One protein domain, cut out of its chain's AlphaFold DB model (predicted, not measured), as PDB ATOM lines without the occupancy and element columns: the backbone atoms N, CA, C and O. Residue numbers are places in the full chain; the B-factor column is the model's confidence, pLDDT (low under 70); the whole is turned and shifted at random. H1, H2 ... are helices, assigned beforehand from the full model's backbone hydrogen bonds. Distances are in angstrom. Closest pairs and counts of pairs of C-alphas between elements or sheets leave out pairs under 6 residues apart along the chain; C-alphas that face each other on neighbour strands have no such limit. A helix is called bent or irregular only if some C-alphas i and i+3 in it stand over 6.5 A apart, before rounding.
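This is residues 8 to 75 of the 1132 residues of an uncharacterized protein of Sorangium cellulosum So0157-2 (UniProt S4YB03). A long bent helix, H3, runs along much of a loose rod, and H1 packs across both its arms inside the bend. Short H2 and the loop of residues 30 to 47 make the other end, while residues 69 to 75 stick out. The printed part has 68 residues, all helix in class, in order H1, H2, H3; the radius of gyration of the C-alphas is 14.9 A, the spans 50 by 19 by 18 A.

H3, residues 48 to 72, was assigned as one helix by its hydrogen bonds but is bent: C-alphas 56 and 59 are 6.8 A apart. H3a, residues 48 to 56, measures 12.5 A and begins with C-alpha 48 at (51.758, -16.075, -43.018); H3b, residues 59 to 72, measures 19.8 A and ends with C-alpha 72 at (25.086, -37.171, -47.642). H1, 8 to 19, measures 16.3 A; H2, 23 to 29, 10.0 A.

H3a and H3b stand at a steep tilt of 52 degrees. H1 touches H3a, closest C-alphas Thr 14 and Arg 54, 5.1 A, at a steep tilt of 53 degrees, opposite ways. With residues 9 to 13 alone H1 touches residues 60 to 65 of H3b, closest C-alphas Arg 10 and Ala 61, 5.1 A. H2 only just touches H3a, with 3 pairs of C-alphas within 8 A, closest Asp 29 and Leu 49, 6.1 A; H2 and H3b are apart. In H1, H2, H3a and H3b every O i to N i+4 pair is within hydrogen-bond range.

The C-alphas of Gly 33 and Leu 74, the two farthest apart, are 50.3 A apart. The printed part has no cut; the link H2 to H3 is long, and residues 31 to 46 have pLDDT under 70.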
ATOM      1  N   THR A   8      41.111 -32.406 -44.502       86.06
ATOM      2  CA  THR A   8      41.033 -32.172 -45.952       86.06
ATOM      3  C   THR A   8      39.964 -31.139 -46.303       86.06
ATOM      4  O   THR A   8      40.162 -30.308 -47.195       86.06
ATOM      5  N   VAL A   9      38.844 -31.126 -45.570       85.69
ATOM      6  CA  VAL A   9      37.801 -30.102 -45.713       85.69
ATOM      7  C   VAL A   9      38.365 -28.749 -45.291       85.69
ATOM      8  O   VAL A   9      38.186 -27.771 -46.016       85.69
ATOM      9  N   ARG A  10      39.148 -28.694 -44.200       89.00
ATOM     10  CA  ARG A  10      39.867 -27.465 -43.809       89.00
ATOM     11  C   ARG A  10      40.757 -26.946 -44.905       89.00
ATOM     12  O   ARG A  10      40.753 -25.750 -45.171       89.00
ATOM     13  N   GLN A  11      41.552 -27.840 -45.471       86.75
ATOM     14  CA  GLN A  11      42.560 -27.498 -46.453       86.75
ATOM     15  C   GLN A  11      41.887 -26.885 -47.679       86.75
ATOM     16  O   GLN A  11      42.194 -25.761 -48.053       86.75
ATOM     17  N   ARG A  12      40.843 -27.541 -48.187       88.50
ATOM     18  CA  ARG A  12      40.025 -27.047 -49.298       88.50
ATOM     19  C   ARG A  12      39.341 -25.709 -49.006       88.50
ATOM     20  O   ARG A  12      39.305 -24.848 -49.877       88.50
ATOM     21  N   VAL A  13      38.812 -25.509 -47.797       90.50
ATOM     22  CA  VAL A  13      38.230 -24.214 -47.394       90.50
ATOM     23  C   VAL A  13      39.315 -23.139 -47.271       90.50
ATOM     24  O   VAL A  13      39.087 -22.005 -47.674       90.50
ATOM     25  N   THR A  14      40.501 -23.490 -46.775       90.12
ATOM     26  CA  THR A  14      41.661 -22.588 -46.687       90.12
ATOM     27  C   THR A  14      42.102 -22.145 -48.077       90.12
ATOM     28  O   THR A  14      42.243 -20.950 -48.321       90.12
ATOM     29  N   ASP A  15      42.252 -23.097 -48.997       88.38
ATOM     30  CA  ASP A  15      42.609 -22.840 -50.389       88.38
ATOM     31  C   ASP A  15      41.567 -21.952 -51.070       88.38
ATOM     32  O   ASP A  15      41.932 -20.965 -51.702       88.38
ATOM     33  N   LEU A  16      40.276 -22.230 -50.863       90.50
ATOM     34  CA  LEU A  16      39.194 -21.404 -51.395       90.50
ATOM     35  C   LEU A  16      39.242 -19.971 -50.845       90.50
ATOM     36  O   LEU A  16      39.150 -19.018 -51.615       90.50
ATOM     37  N   LEU A  17      39.402 -19.796 -49.528       90.94
ATOM     38  CA  LEU A  17      39.513 -18.469 -48.910       90.94
ATOM     39  C   LEU A  17      40.728 -17.702 -49.439       90.94
ATOM     40  O   LEU A  17      40.626 -16.505 -49.702       90.94
ATOM     41  N   TYR A  18      41.856 -18.386 -49.625       87.44
ATOM     42  CA  TYR A  18      43.066 -17.788 -50.177       87.44
ATOM     43  C   TYR A  18      42.890 -17.417 -51.655       87.44
ATOM     44  O   TYR A  18      43.270 -16.324 -52.065       87.44
ATOM     45  N   GLU A  19      42.258 -18.268 -52.464       86.00
ATOM     46  CA  GLU A  19      41.988 -18.005 -53.884       86.00
ATOM     47  C   GLU A  19      41.011 -16.848 -54.106       86.00
ATOM     48  O   GLU A  19      41.188 -16.070 -55.049       86.00
ATOM     49  N   LEU A  20      40.029 -16.695 -53.213       90.44
ATOM     50  CA  LEU A  20      39.080 -15.582 -53.213       90.44
ATOM     51  C   LEU A  20      39.723 -14.242 -52.817       90.44
ATOM     52  O   LEU A  20      39.128 -13.191 -53.068       90.44
ATOM     53  N   LEU A  21      40.933 -14.236 -52.240       86.56
ATOM     54  CA  LEU A  21      41.644 -12.989 -51.970       86.56
ATOM     55  C   LEU A  21      42.149 -12.334 -53.267       86.56
ATOM     56  O   LEU A  21      42.711 -13.009 -54.149       86.56
ATOM     57  N   PRO A  22      42.047 -10.994 -53.368       88.06
ATOM     58  CA  PRO A  22      42.652 -10.246 -54.458       88.06
ATOM     59  C   PRO A  22      44.135 -10.587 -54.626       88.06
ATOM     60  O   PRO A  22      44.875 -10.705 -53.646       88.06
ATOM     61  N   ALA A  23      44.582 -10.696 -55.880       77.38
ATOM     62  CA  ALA A  23      45.953 -11.083 -56.213       77.38
ATOM     63  C   ALA A  23      47.013 -10.187 -55.543       77.38
ATOM     64  O   ALA A  23      48.082 -10.675 -55.192       77.38
ATOM     65  N   LEU A  24      46.694  -8.908 -55.299       81.00
ATOM     66  CA  LEU A  24      47.564  -7.964 -54.593       81.00
ATOM     67  C   LEU A  24      48.028  -8.497 -53.224       81.00
ATOM     68  O   LEU A  24      49.207  -8.392 -52.910       81.00
ATOM     69  N   TYR A  25      47.131  -9.099 -52.436       80.31
ATOM     70  CA  TYR A  25      47.462  -9.616 -51.103       80.31
ATOM     71  C   TYR A  25      48.224 -10.940 -51.167       80.31
ATOM     72  O   TYR A  25      49.178 -11.130 -50.425       80.31
ATOM     73  N   ARG A  26      47.863 -11.822 -52.106       79.94
ATOM     74  CA  ARG A  26      48.563 -13.099 -52.319       79.94
ATOM     75  C   ARG A  26      50.006 -12.918 -52.784       79.94
ATOM     76  O   ARG A  26      50.874 -13.697 -52.424       79.94
ATOM     77  N   VAL A  27      50.275 -11.888 -53.589       74.06
ATOM     78  CA  VAL A  27      51.634 -11.575 -54.058       74.06
ATOM     79  C   VAL A  27      52.519 -11.049 -52.923       74.06
ATOM     80  O   VAL A  27      53.723 -11.286 -52.957       74.06
ATOM     81  N   LEU A  28      51.934 -10.352 -51.944       75.94
ATOM     82  CA  LEU A  28      52.638  -9.821 -50.771       75.94
ATOM     83  C   LEU A  28      52.874 -10.869 -49.676       75.94
ATOM     84  O   LEU A  28      53.797 -10.701 -48.891       75.94
ATOM     85  N   ASP A  29      52.053 -11.918 -49.619       77.75
ATOM     86  CA  ASP A  29      52.170 -12.995 -48.625       77.75
ATOM     87  C   ASP A  29      53.344 -13.957 -48.898       77.75
ATOM     88  O   ASP A  29      53.787 -14.700 -48.025       77.75
ATOM     89  N   LEU A  30      53.882 -13.930 -50.120       70.38
ATOM     90  CA  LEU A  30      55.039 -14.733 -50.500       70.38
ATOM     91  C   LEU A  30      56.302 -14.282 -49.735       70.38
ATOM     92  O   LEU A  30      56.540 -13.080 -49.606       70.38
ATOM     93  N   PRO A  31      57.167 -15.214 -49.293       63.38
ATOM     94  CA  PRO A  31      58.372 -14.881 -48.535       63.38
ATOM     95  C   PRO A  31      59.352 -13.984 -49.321       63.38
ATOM     96  O   PRO A  31      59.607 -14.193 -50.516       63.38
ATOM     97  N   GLU A  32      59.932 -12.986 -48.642       55.38
ATOM     98  CA  GLU A  32      60.940 -12.076 -49.209       55.38
ATOM     99  C   GLU A  32      62.175 -12.861 -49.695       55.38
ATOM    100  O   GLU A  32      62.822 -13.574 -48.933       55.38
ATOM    101  N   GLY A  33      62.494 -12.741 -50.991       54.66
ATOM    102  CA  GLY A  33      63.568 -13.493 -51.664       54.66
ATOM    103  C   GLY A  33      63.098 -14.391 -52.821       54.66
ATOM    104  O   GLY A  33      63.919 -14.859 -53.608       54.66
ATOM    105  N   ALA A  34      61.785 -14.579 -53.000       54.72
ATOM    106  CA  ALA A  34      61.184 -15.300 -54.132       54.72
ATOM    107  C   ALA A  34      61.086 -14.447 -55.424       54.72
ATOM    108  O   ALA A  34      60.050 -14.383 -56.096       54.72
ATOM    109  N   THR A  35      62.152 -13.730 -55.776       44.69
ATOM    110  CA  THR A  35      62.203 -12.848 -56.949       44.69
ATOM    111  C   THR A  35      62.487 -13.649 -58.232       44.69
ATOM    112  O   THR A  35      63.490 -14.346 -58.340       44.69
ATOM    113  N   THR A  36      61.595 -13.506 -59.229       51.47
ATOM    114  CA  THR A  36      61.560 -14.109 -60.596       51.47
ATOM    115  C   THR A  36      61.200 -15.599 -60.735       51.47
ATOM    116  O   THR A  36      61.725 -16.423 -60.003       51.47
ATOM    117  N   ALA A  37      60.312 -15.911 -61.707       44.81
ATOM    118  CA  ALA A  37      59.794 -17.210 -62.217       44.81
ATOM    119  C   ALA A  37      59.320 -18.289 -61.206       44.81
ATOM    120  O   ALA A  37      58.355 -18.998 -61.472       44.81
ATOM    121  N   ARG A  38      59.899 -18.350 -60.006       44.62
ATOM    122  CA  ARG A  38      59.495 -19.148 -58.840       44.62
ATOM    123  C   ARG A  38      58.167 -18.727 -58.206       44.62
ATOM    124  O   ARG A  38      57.662 -19.451 -57.357       44.62
ATOM    125  N   LYS A  39      57.563 -17.613 -58.639       47.84
ATOM    126  CA  LYS A  39      56.281 -17.102 -58.112       47.84
ATOM    127  C   LYS A  39      55.090 -18.058 -58.299       47.84
ATOM    128  O   LYS A  39      54.099 -17.896 -57.605       47.84
ATOM    129  N   ALA A  40      55.185 -19.038 -59.202       47.66
ATOM    130  CA  ALA A  40      54.161 -20.071 -59.401       47.66
ATOM    131  C   ALA A  40      54.518 -21.439 -58.779       47.66
ATOM    132  O   ALA A  40      53.691 -22.343 -58.806       47.66
ATOM    133  N   ALA A  41      55.737 -21.601 -58.245       42.97
ATOM    134  CA  ALA A  41      56.298 -22.897 -57.841       42.97
ATOM    135  C   ALA A  41      56.607 -23.014 -56.337       42.97
ATOM    136  O   ALA A  41      57.096 -24.055 -55.900       42.97
ATOM    137  N   ALA A  42      56.365 -21.964 -55.544       54.19
ATOM    138  CA  ALA A  42      56.502 -22.045 -54.094       54.19
ATOM    139  C   ALA A  42      55.420 -22.985 -53.514       54.19
ATOM    140  O   ALA A  42      54.258 -22.886 -53.919       54.19
ATOM    141  N   PRO A  43      55.774 -23.912 -52.608       53.50
ATOM    142  CA  PRO A  43      54.795 -24.780 -51.964       53.50
ATOM    143  C   PRO A  43      53.837 -23.947 -51.095       53.50
ATOM    144  O   PRO A  43      54.281 -23.214 -50.215       53.50
ATOM    145  N   ARG A  44      52.522 -24.079 -51.334       63.12
ATOM    146  CA  ARG A  44      51.476 -23.456 -50.500       63.12
ATOM    147  C   ARG A  44      51.611 -23.952 -49.051       63.12
ATOM    148  O   ARG A  44      51.693 -25.161 -48.833       63.12
ATOM    149  N   GLY A  45      51.568 -23.051 -48.068       62.31
ATOM    150  CA  GLY A  45      51.541 -23.389 -46.636       62.31
ATOM    151  C   GLY A  45      52.622 -22.733 -45.776       62.31
ATOM    152  O   GLY A  45      52.542 -22.808 -44.543       62.31
ATOM    153  N   GLU A  46      53.610 -22.090 -46.393       64.06
ATOM    154  CA  GLU A  46      54.675 -21.367 -45.689       64.06
ATOM    155  C   GLU A  46      54.341 -19.888 -45.467       64.06
ATOM    156  O   GLU A  46      54.929 -19.264 -44.581       64.06
ATOM    157  N   GLU A  47      53.357 -19.364 -46.193       79.44
ATOM    158  CA  GLU A  47      52.943 -17.967 -46.163       79.44
ATOM    159  C   GLU A  47      52.117 -17.628 -44.902       79.44
ATOM    160  O   GLU A  47      51.328 -18.439 -44.403       79.44
ATOM    161  N   GLU A  48      52.314 -16.437 -44.332       83.00
ATOM    162  CA  GLU A  48      51.758 -16.075 -43.018       83.00
ATOM    163  C   GLU A  48      50.248 -15.799 -43.073       83.00
ATOM    164  O   GLU A  48      49.497 -16.266 -42.209       83.00
ATOM    165  N   LEU A  49      49.765 -15.115 -44.113       84.81
ATOM    166  CA  LEU A  49      48.335 -14.923 -44.348       84.81
ATOM    167  C   LEU A  49      47.675 -16.256 -44.710       84.81
ATOM    168  O   LEU A  49      46.586 -16.524 -44.205       84.81
ATOM    169  N   TYR A  50      48.327 -17.142 -45.467       83.94
ATOM    170  CA  TYR A  50      47.826 -18.502 -45.682       83.94
ATOM    171  C   TYR A  50      47.665 -19.285 -44.364       83.94
ATOM    172  O   TYR A  50      46.606 -19.867 -44.104       83.94
ATOM    173  N   LYS A  51      48.668 -19.260 -43.473       86.12
ATOM    174  CA  LYS A  51      48.578 -19.875 -42.133       86.12
ATOM    175  C   LYS A  51      47.458 -19.261 -41.295       86.12
ATOM    176  O   LYS A  51      46.753 -19.999 -40.605       86.12
ATOM    177  N   PHE A  52      47.267 -17.944 -41.367       89.88
ATOM    178  CA  PHE A  52      46.178 -17.247 -40.683       89.88
ATOM    179  C   PHE A  52      44.803 -17.658 -41.222       89.88
ATOM    180  O   PHE A  52      43.917 -18.028 -40.446       89.88
ATOM    181  N   LEU A  53      44.628 -17.687 -42.547       90.94
ATOM    182  CA  LEU A  53      43.399 -18.167 -43.178       90.94
ATOM    183  C   LEU A  53      43.120 -19.623 -42.830       90.94
ATOM    184  O   LEU A  53      41.964 -19.972 -42.633       90.94
ATOM    185  N   ARG A  54      44.150 -20.460 -42.672       89.00
ATOM    186  CA  ARG A  54      43.991 -21.851 -42.230       89.00
ATOM    187  C   ARG A  54      43.376 -21.961 -40.836       89.00
ATOM    188  O   ARG A  54      42.614 -22.891 -40.572       89.00
ATOM    189  N   VAL A  55      43.688 -21.018 -39.946       89.94
ATOM    190  CA  VAL A  55      43.067 -20.930 -38.614       89.94
ATOM    191  C   VAL A  55      41.620 -20.445 -38.730       89.94
ATOM    192  O   VAL A  55      40.731 -21.061 -38.144       89.94
ATOM    193  N   LEU A  56      41.356 -19.410 -39.536       91.69
ATOM    194  CA  LEU A  56      39.994 -18.904 -39.775       91.69
ATOM    195  C   LEU A  56      39.089 -19.898 -40.519       91.69
ATOM    196  O   LEU A  56      37.875 -19.900 -40.325       91.69
ATOM    197  N   ALA A  57      39.673 -20.759 -41.350       90.88
ATOM    198  CA  ALA A  57      38.968 -21.780 -42.105       90.88
ATOM    199  C   ALA A  57      38.403 -22.885 -41.208       90.88
ATOM    200  O   ALA A  57      37.442 -23.528 -41.608       90.88
ATOM    201  N   ALA A  58      38.964 -23.117 -40.015       87.81
ATOM    202  CA  ALA A  58      38.558 -24.218 -39.140       87.81
ATOM    203  C   ALA A  58      37.048 -24.217 -38.792       87.81
ATOM    204  O   ALA A  58      36.392 -25.209 -39.111       87.81
ATOM    205  N   PRO A  59      36.449 -23.139 -38.240       90.12
ATOM    206  CA  PRO A  59      35.011 -23.114 -37.947       90.12
ATOM    207  C   PRO A  59      34.135 -23.178 -39.209       90.12
ATOM    208  O   PRO A  59      33.077 -23.803 -39.203       90.12
ATOM    209  N   LEU A  60      34.569 -22.563 -40.316       90.62
ATOM    210  CA  LEU A  60      33.837 -22.619 -41.589       90.62
ATOM    211  C   LEU A  60      33.840 -24.027 -42.184       90.62
ATOM    212  O   LEU A  60      32.834 -24.478 -42.726       90.62
ATOM    213  N   ALA A  61      34.966 -24.723 -42.073       89.81
ATOM    214  CA  ALA A  61      35.114 -26.090 -42.523       89.81
ATOM    215  C   ALA A  61      34.290 -27.060 -41.669       89.81
ATOM    216  O   ALA A  61      33.746 -28.000 -42.228       89.81
ATOM    217  N   GLU A  62      34.129 -26.817 -40.362       90.50
ATOM    218  CA  GLU A  62      33.254 -27.625 -39.500       90.50
ATOM    219  C   GLU A  62      31.786 -27.495 -39.931       90.50
ATOM    220  O   GLU A  62      31.104 -28.498 -40.143       90.50
ATOM    221  N   VAL A  63      31.317 -26.265 -40.174       91.38
ATOM    222  CA  VAL A  63      29.972 -26.025 -40.725       91.38
ATOM    223  C   VAL A  63      29.833 -26.656 -42.111       91.38
ATOM    224  O   VAL A  63      28.813 -27.278 -42.407       91.38
ATOM    225  N   ARG A  64      30.854 -26.528 -42.967       91.38
ATOM    226  CA  ARG A  64      30.837 -27.110 -44.311       91.38
ATOM    227  C   ARG A  64      30.766 -28.634 -44.267       91.38
ATOM    228  O   ARG A  64      29.947 -29.199 -44.986       91.38
ATOM    229  N   GLN A  65      31.571 -29.269 -43.419       90.44
ATOM    230  CA  GLN A  65      31.555 -30.711 -43.195       90.44
ATOM    231  C   GLN A  65      30.179 -31.156 -42.698       90.44
ATOM    232  O   GLN A  65      29.606 -32.072 -43.272       90.44
ATOM    233  N   SER A  66      29.599 -30.454 -41.721       91.25
ATOM    234  CA  SER A  66      28.256 -30.762 -41.223       91.25
ATOM    235  C   SER A  66      27.187 -30.669 -42.321       91.25
ATOM    236  O   SER A  66      26.334 -31.546 -42.423       91.25
ATOM    237  N   VAL A  67      27.244 -29.653 -43.191       92.19
ATOM    238  CA  VAL A  67      26.327 -29.535 -44.340       92.19
ATOM    239  C   VAL A  67      26.539 -30.667 -45.347       92.19
ATOM    240  O   VAL A  67      25.560 -31.223 -45.848       92.19
ATOM    241  N   ASP A  68      27.791 -31.013 -45.646       89.94
ATOM    242  CA  ASP A  68      28.121 -32.090 -46.578       89.94
ATOM    243  C   ASP A  68      27.678 -33.461 -46.024       89.94
ATOM    244  O   ASP A  68      27.129 -34.263 -46.783       89.94
ATOM    245  N   GLU A  69      27.813 -33.702 -44.714       90.06
ATOM    246  CA  GLU A  69      27.313 -34.895 -44.015       90.06
ATOM    247  C   GLU A  69      25.776 -34.947 -43.984       90.06
ATOM    248  O   GLU A  69      25.196 -35.951 -44.389       90.06
ATOM    249  N   LEU A  70      25.093 -33.851 -43.625       92.44
ATOM    250  CA  LEU A  70      23.622 -33.774 -43.653       92.44
ATOM    251  C   LEU A  70      23.058 -33.996 -45.061       92.44
ATOM    252  O   LEU A  70      22.018 -34.631 -45.236       92.44
ATOM    253  N   HIS A  71      23.733 -33.474 -46.085       93.69
ATOM    254  CA  HIS A  71      23.360 -33.729 -47.469       93.69
ATOM    255  C   HIS A  71      23.651 -35.183 -47.871       93.69
ATOM    256  O   HIS A  71      22.850 -35.790 -48.582       93.69
ATOM    257  N   ALA A  72      24.769 -35.763 -47.424       91.56
ATOM    258  CA  ALA A  72      25.086 -37.171 -47.642       91.56
ATOM    259  C   ALA A  72      24.045 -38.103 -46.998       91.56
ATOM    260  O   ALA A  72      23.677 -39.104 -47.618       91.56
ATOM    261  N   ASP A  73      23.498 -37.730 -45.838       93.31
ATOM    262  CA  ASP A  73      22.452 -38.457 -45.109       93.31
ATOM    263  C   ASP A  73      21.129 -38.607 -45.877       93.31
ATOM    264  O   ASP A  73      20.363 -39.537 -45.623       93.31
ATOM    265  N   LEU A  74      20.893 -37.777 -46.899       90.19
ATOM    266  CA  LEU A  74      19.747 -37.922 -47.805       90.19
ATOM    267  C   LEU A  74      19.887 -39.105 -48.780       90.19
ATOM    268  O   LEU A  74      18.901 -39.517 -49.393       90.19
ATOM    269  N   PHE A  75      21.095 -39.654 -48.955       91.31
ATOM    270  CA  PHE A  75      21.390 -40.686 -49.951       91.31
ATOM    271  C   PHE A  75      21.923 -41.960 -49.297       91.31
ATOM    272  O   PHE A  75      22.974 -41.953 -48.665       91.31
TER     273      PHE A  75